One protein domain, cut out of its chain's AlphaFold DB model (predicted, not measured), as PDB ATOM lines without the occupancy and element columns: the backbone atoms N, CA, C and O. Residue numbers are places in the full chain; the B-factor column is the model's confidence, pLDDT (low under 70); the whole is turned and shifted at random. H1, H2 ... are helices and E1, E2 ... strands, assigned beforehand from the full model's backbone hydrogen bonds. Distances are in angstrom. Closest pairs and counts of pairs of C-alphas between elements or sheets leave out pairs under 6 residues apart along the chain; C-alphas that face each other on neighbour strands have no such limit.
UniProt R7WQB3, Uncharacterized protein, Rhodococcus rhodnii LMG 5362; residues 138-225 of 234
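This is residues 138 to 225 of the 234 residues of an uncharacterized protein of Rhodococcus rhodnii LMG 5362 (UniProt R7WQB3). One strongly twisted, branched antiparallel sheet of six strands makes this small, rounded body; its long strand E4 bends by 100 degrees at residue 184, and E2 pairs with residues 181 to 185 of E4, E6 with residues 184 to 191 and E5 with residues 190 to 194. E1 and E3 continue the sheet beyond E6, the short helix H1 is on the sheet but beside the strands and over none of them, and the turn of the hairpin E4 and E5 reaches out to one far end. The printed part has 88 residues with one named helix and six named strands, which follow each other along the chain as E1, H1, E2, E3, E4, E5 and E6, and the class is mostly strand. It is compact, with a radius of gyration of the C-alphas of 12.1 A and spans of 32 by 29 by 21 A.

E1, residues 139 to 144, has E3, residues 170 to 173, on one side and E6, residues 218 to 224, on the other side. E1 and E3 are antiparallel at 164 degrees, with N 141 and O 172 within hydrogen-bond range at 2.9 A. E1 and E6 are antiparallel at 152 degrees, with N 142 and O 220 at 2.8 A. H1, residues 146 to 149, is on the sheet at a height over the sheet of 6.8 A, over none of the strands. Its closest C-alphas to E2, residues 159 to 163, are those of Phe 149 and Ile 162, 6.5 A apart. H1 is too short for an O i to N i+4 pair, and its one O i to N i+3 pair is within range. E4, residues 181 to 194, bends at residue 184 and has three neighbours. E2 and E5, residues 200 to 204, lie on one side of it and E6 on the other side. E2 and E4 are antiparallel, with N 160 and O 184 at 2.9 A. E4 and E5 are an antiparallel hairpin, with N 191 and O 203 at 2.9 A. E4 and E6 are antiparallel at 153 degrees, with N 187 and O 221 at 2.8 A. E1 and E2 are apart, as are E2 and E3.

E1 begins at C-alpha 139, (211.579, 154.279, 129.449), and is 16.3 A long. H1 is 5.5 A long, E2 13.7 A and E3 10.6 A. E4, the longest strand, covers 27.9 A to C-alpha 194 at (203.283, 170.316, 143.349). E5 is 12.8 A long. E6 is 17.5 A long and ends at C-alpha 224, (210.875, 148.260, 130.877).

The C-alphas of Pro 196 and Asp 225 are the two farthest apart, at 35.9 A. The printed part has no cut, and its first and last C-alphas are 7.5 A apart. The link from E5 to E6, residues 205 to 217, is long. The mean pLDDT of the printed part is 89.4, and residues 194 to 200 are under 70.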
ATOM      1  N   ARG A 138     212.025 152.348 125.666       91.31
ATOM      2  CA  ARG A 138     211.521 151.519 126.778       91.31
ATOM      3  C   ARG A 138     211.300 152.259 128.097       91.31
ATOM      4  O   ARG A 138     210.829 151.653 129.059       91.31
ATOM      5  N   THR A 139     211.675 153.533 128.193       93.06
ATOM      6  CA  THR A 139     211.579 154.279 129.449       93.06
ATOM      7  C   THR A 139     210.217 154.953 129.590       93.06
ATOM      8  O   THR A 139     209.766 155.697 128.719       93.06
ATOM      9  N   LEU A 140     209.569 154.696 130.721       93.44
ATOM     10  CA  LEU A 140     208.329 155.311 131.159       93.44
ATOM     11  C   LEU A 140     208.571 156.247 132.336       93.44
ATOM     12  O   LEU A 140     209.370 155.969 133.232       93.44
ATOM     13  N   TYR A 141     207.799 157.325 132.350       93.75
ATOM     14  CA  TYR A 141     207.673 158.226 133.484       93.75
ATOM     15  C   TYR A 141     206.308 157.974 134.118       93.75
ATOM     16  O   TYR A 141     205.273 158.184 133.478       93.75
ATOM     17  N   LEU A 142     206.316 157.478 135.348       94.19
ATOM     18  CA  LEU A 142     205.136 157.035 136.076       94.19
ATOM     19  C   LEU A 142     204.922 157.939 137.288       94.19
ATOM     20  O   LEU A 142     205.853 158.162 138.059       94.19
ATOM     21  N   THR A 143     203.694 158.415 137.476       94.38
ATOM     22  CA  THR A 143     203.307 159.181 138.665       94.38
ATOM     23  C   THR A 143     202.050 158.592 139.282       94.38
ATOM     24  O   THR A 143     201.052 158.431 138.585       94.38
ATOM     25  N   GLY A 144     202.061 158.294 140.579       93.56
ATOM     26  CA  GLY A 144     200.904 157.702 141.258       93.56
ATOM     27  C   GLY A 144     201.094 157.581 142.771       93.56
ATOM     28  O   GLY A 144     202.140 157.972 143.291       93.56
ATOM     29  N   PRO A 145     200.106 157.050 143.507       94.69
ATOM     30  CA  PRO A 145     200.253 156.815 144.939       94.69
ATOM     31  C   PRO A 145     201.351 155.778 145.206       94.69
ATOM     32  O   PRO A 145     201.520 154.836 144.433       94.69
ATOM     33  N   ALA A 146     202.077 155.907 146.321       94.38
ATOM     34  CA  ALA A 146     203.185 155.003 146.647       94.38
ATOM     35  C   ALA A 146     202.771 153.520 146.665       94.38
ATOM     36  O   ALA A 146     203.534 152.659 146.236       94.38
ATOM     37  N   SER A 147     201.531 153.232 147.077       94.81
ATOM     38  CA  SER A 147     200.972 151.877 147.124       94.81
ATOM     39  C   SER A 147     200.782 151.223 145.751       94.81
ATOM     40  O   SER A 147     200.675 150.002 145.680       94.81
ATOM     41  N   SER A 148     200.776 151.994 144.661       94.44
ATOM     42  CA  SER A 148     200.782 151.454 143.294       94.44
ATOM     43  C   SER A 148     202.155 150.912 142.870       94.44
ATOM     44  O   SER A 148     202.239 150.180 141.889       94.44
ATOM     45  N   PHE A 149     203.228 151.239 143.600       94.94
ATOM     46  CA  PHE A 149     204.603 150.824 143.289       94.94
ATOM     47  C   PHE A 149     205.147 149.753 144.253       94.94
ATOM     48  O   PHE A 149     206.315 149.383 144.160       94.94
ATOM     49  N   GLY A 150     204.314 149.253 145.172       94.56
ATOM     50  CA  GLY A 150     204.666 148.213 146.139       94.56
ATOM     51  C   GLY A 150     204.299 148.568 147.582       94.56
ATOM     52  O   GLY A 150     203.700 149.605 147.864       94.56
ATOM     53  N   ALA A 151     204.662 147.686 148.517       95.88
ATOM     54  CA  ALA A 151     204.409 147.879 149.951       95.88
ATOM     55  C   ALA A 151     205.341 148.922 150.597       95.88
ATOM     56  O   ALA A 151     205.007 149.510 151.626       95.88
ATOM     57  N   THR A 152     206.500 149.163 149.987       96.94
ATOM     58  CA  THR A 152     207.510 150.134 150.418       96.94
ATOM     59  C   THR A 152     208.015 150.927 149.220       96.94
ATOM     60  O   THR A 152     207.998 150.422 148.098       96.94
ATOM     61  N   VAL A 153     208.526 152.136 149.454       96.31
ATOM     62  CA  VAL A 153     209.191 152.950 148.431       96.31
ATOM     63  C   VAL A 153     210.340 152.148 147.816       96.31
ATOM     64  O   VAL A 153     211.226 151.700 148.550       96.31
ATOM     65  N   PRO A 154     210.355 151.944 146.491       95.56
ATOM     66  CA  PRO A 154     211.388 151.139 145.870       95.56
ATOM     67  C   PRO A 154     212.698 151.927 145.717       95.56
ATOM     68  O   PRO A 154     212.710 153.157 145.661       95.56
ATOM     69  N   ALA A 155     213.820 151.212 145.638       94.56
ATOM     70  CA  ALA A 155     215.134 151.817 145.439       94.56
ATOM     71  C   ALA A 155     215.408 152.106 143.956       94.56
ATOM     72  O   ALA A 155     215.107 151.286 143.087       94.56
ATOM     73  N   ALA A 156     216.051 153.240 143.665       94.00
ATOM     74  CA  ALA A 156     216.656 153.464 142.353       94.00
ATOM     75  C   ALA A 156     217.731 152.391 142.077       94.00
ATOM     76  O   ALA A 156     218.434 151.959 142.987       94.00
ATOM     77  N   GLY A 157     217.819 151.930 140.831       93.25
ATOM     78  CA  GLY A 157     218.593 150.755 140.417       93.25
ATOM     79  C   GLY A 157     217.893 149.414 140.674       93.25
ATOM     80  O   GLY A 157     218.325 148.392 140.146       93.25
ATOM     81  N   GLY A 158     216.809 149.400 141.456       93.88
ATOM     82  CA  GLY A 158     216.037 148.198 141.758       93.88
ATOM     83  C   GLY A 158     215.134 147.741 140.610       93.88
ATOM     84  O   GLY A 158     214.899 148.454 139.634       93.88
ATOM     85  N   GLN A 159     214.593 146.535 140.764       95.31
ATOM     86  CA  GLN A 159     213.613 145.944 139.857       95.31
ATOM     87  C   GLN A 159     212.190 146.193 140.365       95.31
ATOM     88  O   GLN A 159     211.924 146.062 141.560       95.31
ATOM     89  N   LEU A 160     211.277 146.535 139.456       95.19
ATOM     90  CA  LEU A 160     209.869 146.783 139.754       95.19
ATOM     91  C   LEU A 160     208.983 145.993 138.792       95.19
ATOM     92  O   LEU A 160     209.192 146.035 137.582       95.19
ATOM     93  N   SER A 161     207.969 145.324 139.341       94.75
ATOM     94  CA  SER A 161     206.833 144.795 138.588       94.75
ATOM     95  C   SER A 161     205.629 145.690 138.858       94.75
ATOM     96  O   SER A 161     205.282 145.899 140.019       94.75
ATOM     97  N   ILE A 162     205.006 146.228 137.813       94.06
ATOM     98  CA  ILE A 162     203.921 147.205 137.937       94.06
ATOM     99  C   ILE A 162     202.836 146.947 136.900       94.06
ATOM    100  O   ILE A 162     203.134 146.671 135.740       94.06
ATOM    101  N   ASP A 163     201.577 147.048 137.318       94.06
ATOM    102  CA  ASP A 163     200.440 147.010 136.405       94.06
ATOM    103  C   ASP A 163     200.214 148.395 135.787       94.06
ATOM    104  O   ASP A 163     199.747 149.324 136.447       94.06
ATOM    105  N   LEU A 164     200.532 148.538 134.499       92.81
ATOM    106  CA  LEU A 164     200.283 149.767 133.740       92.81
ATOM    107  C   LEU A 164     198.788 150.005 133.473       92.81
ATOM    108  O   LEU A 164     198.427 151.058 132.942       92.81
ATOM    109  N   GLY A 165     197.925 149.039 133.795       92.25
ATOM    110  CA  GLY A 165     196.475 149.183 133.805       92.25
ATOM    111  C   GLY A 165     195.916 149.878 135.051       92.25
ATOM    112  O   GLY A 165     194.743 150.247 135.024       92.25
ATOM    113  N   ASP A 166     196.707 150.092 136.115       94.06
ATOM    114  CA  ASP A 166     196.225 150.759 137.334       94.06
ATOM    115  C   ASP A 166     195.777 152.201 137.014       94.06
ATOM    116  O   ASP A 166     196.613 153.046 136.665       94.06
ATOM    117  N   PRO A 167     194.477 152.531 137.158       93.19
ATOM    118  CA  PRO A 167     193.947 153.843 136.788       93.19
ATOM    119  C   PRO A 167     194.476 154.980 137.672       93.19
ATOM    120  O   PRO A 167     194.288 156.151 137.348       93.19
ATOM    121  N   ARG A 168     195.137 154.663 138.793       92.94
ATOM    122  CA  ARG A 168     195.748 155.649 139.695       92.94
ATOM    123  C   ARG A 168     197.125 156.114 139.216       92.94
ATOM    124  O   ARG A 168     197.680 157.041 139.805       92.94
ATOM    125  N   ILE A 169     197.687 155.477 138.184       92.31
ATOM    126  CA  ILE A 169     199.019 155.776 137.655       92.31
ATOM    127  C   ILE A 169     198.897 156.597 136.372       92.31
ATOM    128  O   ILE A 169     198.381 156.152 135.349       92.31
ATOM    129  N   THR A 170     199.447 157.806 136.405       91.62
ATOM    130  CA  THR A 170     199.671 158.617 135.208       91.62
ATOM    131  C   THR A 170     200.951 158.165 134.517       91.62
ATOM    132  O   THR A 170     201.994 158.035 135.157       91.62
ATOM    133  N   LYS A 171     200.884 157.964 133.198       92.31
ATOM    134  CA  LYS A 171     201.990 157.476 132.366       92.31
ATOM    135  C   LYS A 171     202.393 158.534 131.344       92.31
ATOM    136  O   LYS A 171     201.534 159.161 130.726       92.31
ATOM    137  N   ARG A 172     203.695 158.711 131.126       89.69
ATOM    138  CA  ARG A 172     204.264 159.478 130.005       89.69
ATOM    139  C   ARG A 172     205.424 158.703 129.380       89.69
ATOM    140  O   ARG A 172     206.058 157.891 130.051       89.69
ATOM    141  N   GLY A 173     205.714 158.982 128.111       86.06
ATOM    142  CA  GLY A 173     206.733 158.284 127.319       86.06
ATOM    143  C   GLY A 173     206.126 157.474 126.171       86.06
ATOM    144  O   GLY A 173     204.921 157.535 125.929       86.06
ATOM    145  N   HIS A 174     206.960 156.713 125.461       81.94
ATOM    146  CA  HIS A 174     206.560 156.005 124.235       81.94
ATOM    147  C   HIS A 174     205.508 154.909 124.460       81.94
ATOM    148  O   HIS A 174     204.674 154.682 123.591       81.94
ATOM    149  N   HIS A 175     205.492 154.280 125.638       82.62
ATOM    150  CA  HIS A 175     204.524 153.238 125.998       82.62
ATOM    151  C   HIS A 175     203.414 153.749 126.933       82.62
ATOM    152  O   HIS A 175     202.864 152.983 127.722       82.62
ATOM    153  N   ALA A 176     203.067 155.041 126.887       82.25
ATOM    154  CA  ALA A 176     202.051 155.612 127.781       82.25
ATOM    155  C   ALA A 176     200.657 154.968 127.625       82.25
ATOM    156  O   ALA A 176     199.877 154.953 128.576       82.25
ATOM    157  N   SER A 177     200.354 154.404 126.453       85.06
ATOM    158  CA  SER A 177     199.114 153.670 126.174       85.06
ATOM    159  C   SER A 177     199.153 152.191 126.571       85.06
ATOM    160  O   SER A 177     198.106 151.550 126.564       85.06
ATOM    161  N   ALA A 178     200.320 151.640 126.928       85.31
ATOM    162  CA  ALA A 178     200.440 150.231 127.290       85.31
ATOM    163  C   ALA A 178     199.645 149.909 128.566       85.31
ATOM    164  O   ALA A 178     199.508 150.749 129.465       85.31
ATOM    165  N   THR A 179     199.129 148.685 128.636       87.62
ATOM    166  CA  THR A 179     198.359 148.135 129.759       87.62
ATOM    167  C   THR A 179     198.906 146.762 130.148       87.62
ATOM    168  O   THR A 179     199.619 146.128 129.367       87.62
ATOM    169  N   GLY A 180     198.578 146.306 131.360       88.94
ATOM    170  CA  GLY A 180     199.051 145.037 131.908       88.94
ATOM    171  C   GLY A 180     200.337 145.161 132.723       88.94
ATOM    172  O   GLY A 180     200.925 146.238 132.856       88.94
ATOM    173  N   VAL A 181     200.762 144.032 133.292       92.31
ATOM    174  CA  VAL A 181     201.921 143.967 134.184       92.31
ATOM    175  C   VAL A 181     203.213 143.957 133.378       92.31
ATOM    176  O   VAL A 181     203.429 143.071 132.554       92.31
ATOM    177  N   VAL A 182     204.090 144.916 133.663       92.75
ATOM    178  CA  VAL A 182     205.440 144.986 133.099       92.75
ATOM    179  C   VAL A 182     206.480 144.907 134.203       92.75
ATOM    180  O   VAL A 182     206.237 145.309 135.345       92.75
ATOM    181  N   ARG A 183     207.665 144.430 133.834       94.38
ATOM    182  CA  ARG A 183     208.847 144.429 134.687       94.38
ATOM    183  C   ARG A 183     209.901 145.371 134.116       94.38
ATOM    184  O   ARG A 183     210.015 145.507 132.898       94.38
ATOM    185  N   GLY A 184     210.639 146.052 134.984       94.75
ATOM    186  CA  GLY A 184     211.705 146.941 134.551       94.75
ATOM    187  C   GLY A 184     212.635 147.391 135.666       94.75
ATOM    188  O   GLY A 184     212.414 147.136 136.851       94.75
ATOM    189  N   THR A 185     213.673 148.117 135.261       96.25
ATOM    190  CA  THR A 185     214.677 148.689 136.161       96.25
ATOM    191  C   THR A 185     214.379 150.156 136.452       96.25
ATOM    192  O   THR A 185     214.230 150.974 135.537       96.25
ATOM    193  N   LEU A 186     214.344 150.499 137.736       95.62
ATOM    194  CA  LEU A 186     214.123 151.852 138.228       95.62
ATOM    195  C   LEU A 186     215.368 152.709 138.021       95.62
ATOM    196  O   LEU A 186     216.448 152.373 138.490       95.62
ATOM    197  N   GLN A 187     215.212 153.844 137.354       94.31
ATOM    198  CA  GLN A 187     216.290 154.809 137.119       94.31
ATOM    199  C   GLN A 187     216.264 155.936 138.144       94.31
ATOM    200  O   GLN A 187     217.301 156.410 138.594       94.31
ATOM    201  N   GLN A 188     215.062 156.346 138.536       94.62
ATOM    202  CA  GLN A 188     214.842 157.413 139.495       94.62
ATOM    203  C   GLN A 188     213.553 157.138 140.256       94.62
ATOM    204  O   GLN A 188     212.561 156.703 139.670       94.62
ATOM    205  N   VAL A 189     213.581 157.421 141.555       95.12
ATOM    206  CA  VAL A 189     212.416 157.390 142.439       95.12
ATOM    207  C   VAL A 189     212.444 158.667 143.270       95.12
ATOM    208  O   VAL A 189     213.473 159.022 143.846       95.12
ATOM    209  N   GLY A 190     211.330 159.385 143.295       93.81
ATOM    210  CA  GLY A 190     211.169 160.642 144.021       93.81
ATOM    211  C   GLY A 190     209.713 160.865 144.400       93.81
ATOM    212  O   GLY A 190     208.836 160.140 143.943       93.81
ATOM    213  N   VAL A 191     209.440 161.881 145.210       92.56
ATOM    214  CA  VAL A 191     208.075 162.378 145.428       92.56
ATOM    215  C   VAL A 191     207.818 163.563 144.504       92.56
ATOM    216  O   VAL A 191     208.641 164.475 144.408       92.56
ATOM    217  N   ALA A 192     206.682 163.543 143.814       85.94
ATOM    218  CA  ALA A 192     206.202 164.666 143.027       85.94
ATOM    219  C   ALA A 192     205.569 165.691 143.974       85.94
ATOM    220  O   ALA A 192     204.486 165.473 144.518       85.94
ATOM    221  N   VAL A 193     206.254 166.811 144.178       80.94
ATOM    222  CA  VAL A 193     205.766 167.930 144.984       80.94
ATOM    223  C   VAL A 193     205.196 168.970 144.028       80.94
ATOM    224  O   VAL A 193     205.911 169.516 143.189       80.94
ATOM    225  N   GLY A 194     203.890 169.225 144.107       66.38
ATOM    226  CA  GLY A 194     203.283 170.316 143.349       66.38
ATOM    227  C   GLY A 194     203.770 171.660 143.885       66.38
ATOM    228  O   GLY A 194     203.639 171.913 145.081       66.38
ATOM    229  N   VAL A 195     204.305 172.527 143.019       54.03
ATOM    230  CA  VAL A 195     204.390 173.963 143.327       54.03
ATOM    231  C   VAL A 195     203.073 174.641 142.924       54.03
ATOM    232  O   VAL A 195     202.475 174.241 141.922       54.03
ATOM    233  N   PRO A 196     202.618 175.675 143.659       46.75
ATOM    234  CA  PRO A 196     201.359 176.384 143.388       46.75
ATOM    235  C   PRO A 196     201.198 176.915 141.950       46.75
ATOM    236  O   PRO A 196     200.083 177.188 141.522       46.75
ATOM    237  N   GLU A 197     202.291 177.023 141.190       48.34
ATOM    238  CA  GLU A 197     202.346 177.573 139.828       48.34
ATOM    239  C   GLU A 197     202.440 176.501 138.718       48.34
ATOM    240  O   GLU A 197     202.807 176.797 137.583       48.34
ATOM    241  N   GLY A 198     202.084 175.246 139.011       44.03
ATOM    242  CA  GLY A 198     201.806 174.237 137.975       44.03
ATOM    243  C   GLY A 198     202.993 173.385 137.513       44.03
ATOM    244  O   GLY A 198     202.819 172.525 136.649       44.03
ATOM    245  N   TYR A 199     204.173 173.549 138.112       48.78
ATOM    246  CA  TYR A 199     205.283 172.603 137.956       48.78
ATOM    247  C   TYR A 199     205.268 171.558 139.082       48.78
ATOM    248  O   TYR A 199     204.827 171.820 140.200       48.78
ATOM    249  N   SER A 200     205.744 170.346 138.806       67.75
ATOM    250  CA  SER A 200     206.050 169.371 139.856       67.75
ATOM    251  C   SER A 200     207.560 169.326 140.029       67.75
ATOM    252  O   SER A 200     208.270 168.987 139.083       67.75
ATOM    253  N   THR A 201     208.059 169.680 141.209       81.12
ATOM    254  CA  THR A 201     209.446 169.383 141.570       81.12
ATOM    255  C   THR A 201     209.528 167.940 142.048       81.12
ATOM    256  O   THR A 201     208.599 167.414 142.665       81.12
ATOM    257  N   ILE A 202     210.627 167.265 141.720       87.50
ATOM    258  CA  ILE A 202     210.875 165.898 142.173       87.50
ATOM    259  C   ILE A 202     211.834 165.989 143.352       87.50
ATOM    260  O   ILE A 202     213.012 166.297 143.171       87.50
ATOM    261  N   SER A 203     211.328 165.731 144.554       88.81
ATOM    262  CA  SER A 203     212.152 165.684 145.762       88.81
ATOM    263  C   SER A 203     212.594 164.255 146.048       88.81
ATOM    264  O   SER A 203     211.908 163.285 145.715       88.81
ATOM    265  N   ARG A 204     213.763 164.116 146.678       91.12
ATOM    266  CA  ARG A 204     214.287 162.813 147.092       91.12
ATOM    267  C   ARG A 204     213.344 162.161 148.108       91.12
ATOM    268  O   ARG A 204     212.829 162.829 148.998       91.12
ATOM    269  N   VAL A 205     213.179 160.848 147.990       92.50
ATOM    270  CA  VAL A 205     212.503 159.988 148.965       92.50
ATOM    271  C   VAL A 205     213.430 158.826 149.307       92.50
ATOM    272  O   VAL A 205     214.202 158.377 148.456       92.50
ATOM    273  N   GLU A 206     213.416 158.376 150.557       93.69
ATOM    274  CA  GLU A 206     214.226 157.239 150.985       93.69
ATOM    275  C   GLU A 206     213.549 155.918 150.602       93.69
ATOM    276  O   GLU A 206     212.333 155.761 150.736       93.69
ATOM    277  N   ALA A 207     214.341 154.969 150.104       95.38
ATOM    278  CA  ALA A 207     213.857 153.629 149.806       95.38
ATOM    279  C   ALA A 207     213.512 152.872 151.099       95.38
ATOM    280  O   ALA A 207     214.093 153.118 152.151       95.38
ATOM    281  N   GLY A 208     212.573 151.932 151.023       95.19
ATOM    282  CA  GLY A 208     212.155 151.110 152.161       95.19
ATOM    283  C   GLY A 208     211.106 151.755 153.075       95.19
ATOM    284  O   GLY A 208     210.509 151.044 153.881       95.19
ATOM    285  N   ILE A 209     210.804 153.052 152.922       96.44
ATOM    286  CA  ILE A 209     209.693 153.690 153.648       96.44
ATOM    287  C   ILE A 209     208.386 152.949 153.313       96.44
ATOM    288  O   ILE A 209     208.093 152.765 152.131       96.44
ATOM    289  N   PRO A 210     207.568 152.542 154.303       97.12
ATOM    290  CA  PRO A 210     206.260 151.949 154.042       97.12
ATOM    291  C   PRO A 210     205.393 152.860 153.172       97.12
ATOM    292  O   PRO A 210     205.258 154.048 153.458       97.12
ATOM    293  N   ALA A 211     204.765 152.312 152.132       93.75
ATOM    294  CA  ALA A 211     203.999 153.096 151.164       93.75
ATOM    295  C   ALA A 211     202.863 153.905 151.817       93.75
ATOM    296  O   ALA A 211     202.569 155.014 151.381       93.75
ATOM    297  N   GLY A 212     202.268 153.389 152.900       92.75
ATOM    298  CA  GLY A 212     201.243 154.096 153.677       92.75
ATOM    299  C   GLY A 212     201.731 155.374 154.372       92.75
ATOM    300  O   GLY A 212     200.913 156.222 154.712       92.75
ATOM    301  N   ASN A 213     203.047 155.545 154.538       94.75
ATOM    302  CA  ASN A 213     203.650 156.727 155.159       94.75
ATOM    303  C   ASN A 213     204.015 157.815 154.135       94.75
ATOM    304  O   ASN A 213     204.477 158.888 154.520       94.75
ATOM    305  N   VAL A 214     203.829 157.556 152.835       92.44
ATOM    306  CA  VAL A 214     204.131 158.508 151.762       92.44
ATOM    307  C   VAL A 214     202.828 159.097 151.233       92.44
ATOM    308  O   VAL A 214     202.076 158.444 150.515       92.44
ATOM    309  N   THR A 215     202.555 160.346 151.605       89.88
ATOM    310  CA  THR A 215     201.298 161.037 151.272       89.88
ATOM    311  C   THR A 215     201.327 161.724 149.907       89.88
ATOM    312  O   THR A 215     200.284 161.877 149.274       89.88
ATOM    313  N   ALA A 216     202.509 162.128 149.438       90.69
ATOM    314  CA  ALA A 216     202.695 162.696 148.107       90.69
ATOM    315  C   ALA A 216     202.788 161.588 147.037       90.69
ATOM    316  O   ALA A 216     203.298 160.503 147.328       90.69
ATOM    317  N   PRO A 217     202.356 161.838 145.786       92.88
ATOM    318  CA  PRO A 217     202.563 160.888 144.698       92.88
ATOM    319  C   PRO A 217     204.051 160.595 144.491       92.88
ATOM    320  O   PRO A 217     204.881 161.505 144.527       92.88
ATOM    321  N   LEU A 218     204.394 159.338 144.222       94.56
ATOM    322  CA  LEU A 218     205.724 158.987 143.744       94.56
ATOM    323  C   LEU A 218     205.843 159.314 142.260       94.56
ATOM    324  O   LEU A 218     204.918 159.072 141.488       94.56
ATOM    325  N   PHE A 219     207.007 159.828 141.882       94.44
ATOM    326  CA  PHE A 219     207.500 159.897 140.520       94.44
ATOM    327  C   PHE A 219     208.564 158.818 140.333       94.44
ATOM    328  O   PHE A 219     209.549 158.761 141.074       94.44
ATOM    329  N   VAL A 220     208.364 157.975 139.330       94.75
ATOM    330  CA  VAL A 220     209.225 156.843 139.011       94.75
ATOM    331  C   VAL A 220     209.624 156.908 137.542       94.75
ATOM    332  O   VAL A 220     208.773 157.002 136.660       94.75
ATOM    333  N   VAL A 221     210.924 156.806 137.274       95.50
ATOM    334  CA  VAL A 221     211.453 156.569 135.926       95.50
ATOM    335  C   VAL A 221     211.780 155.089 135.816       95.50
ATOM    336  O   VAL A 221     212.665 154.600 136.517       95.50
ATOM    337  N   LEU A 222     211.060 154.374 134.956       95.44
ATOM    338  CA  LEU A 222     211.167 152.927 134.785       95.44
ATOM    339  C   LEU A 222     211.611 152.608 133.361       95.44
ATOM    340  O   LEU A 222     210.921 152.965 132.416       95.44
ATOM    341  N   THR A 223     212.714 151.885 133.193       95.06
ATOM    342  CA  THR A 223     213.063 151.275 131.902       95.06
ATOM    343  C   THR A 223     212.505 149.853 131.876       95.06
ATOM    344  O   THR A 223     212.986 149.012 132.633       95.06
ATOM    345  N   ILE A 224     211.499 149.589 131.035       93.94
ATOM    346  CA  ILE A 224     210.875 148.260 130.877       93.94
ATOM    347  C   ILE A 224     211.903 147.274 130.319       93.94
ATOM    348  O   ILE A 224     212.689 147.650 129.456       93.94
ATOM    349  N   ASP A 225     211.908 146.024 130.774       90.88
ATOM    350  CA  ASP A 225     212.787 144.977 130.243       90.88
ATOM    351  C   ASP A 225     212.451 144.662 128.769       90.88
ATOM    352  O   ASP A 225     211.290 144.687 128.365       90.88
TER     353      ASP A 225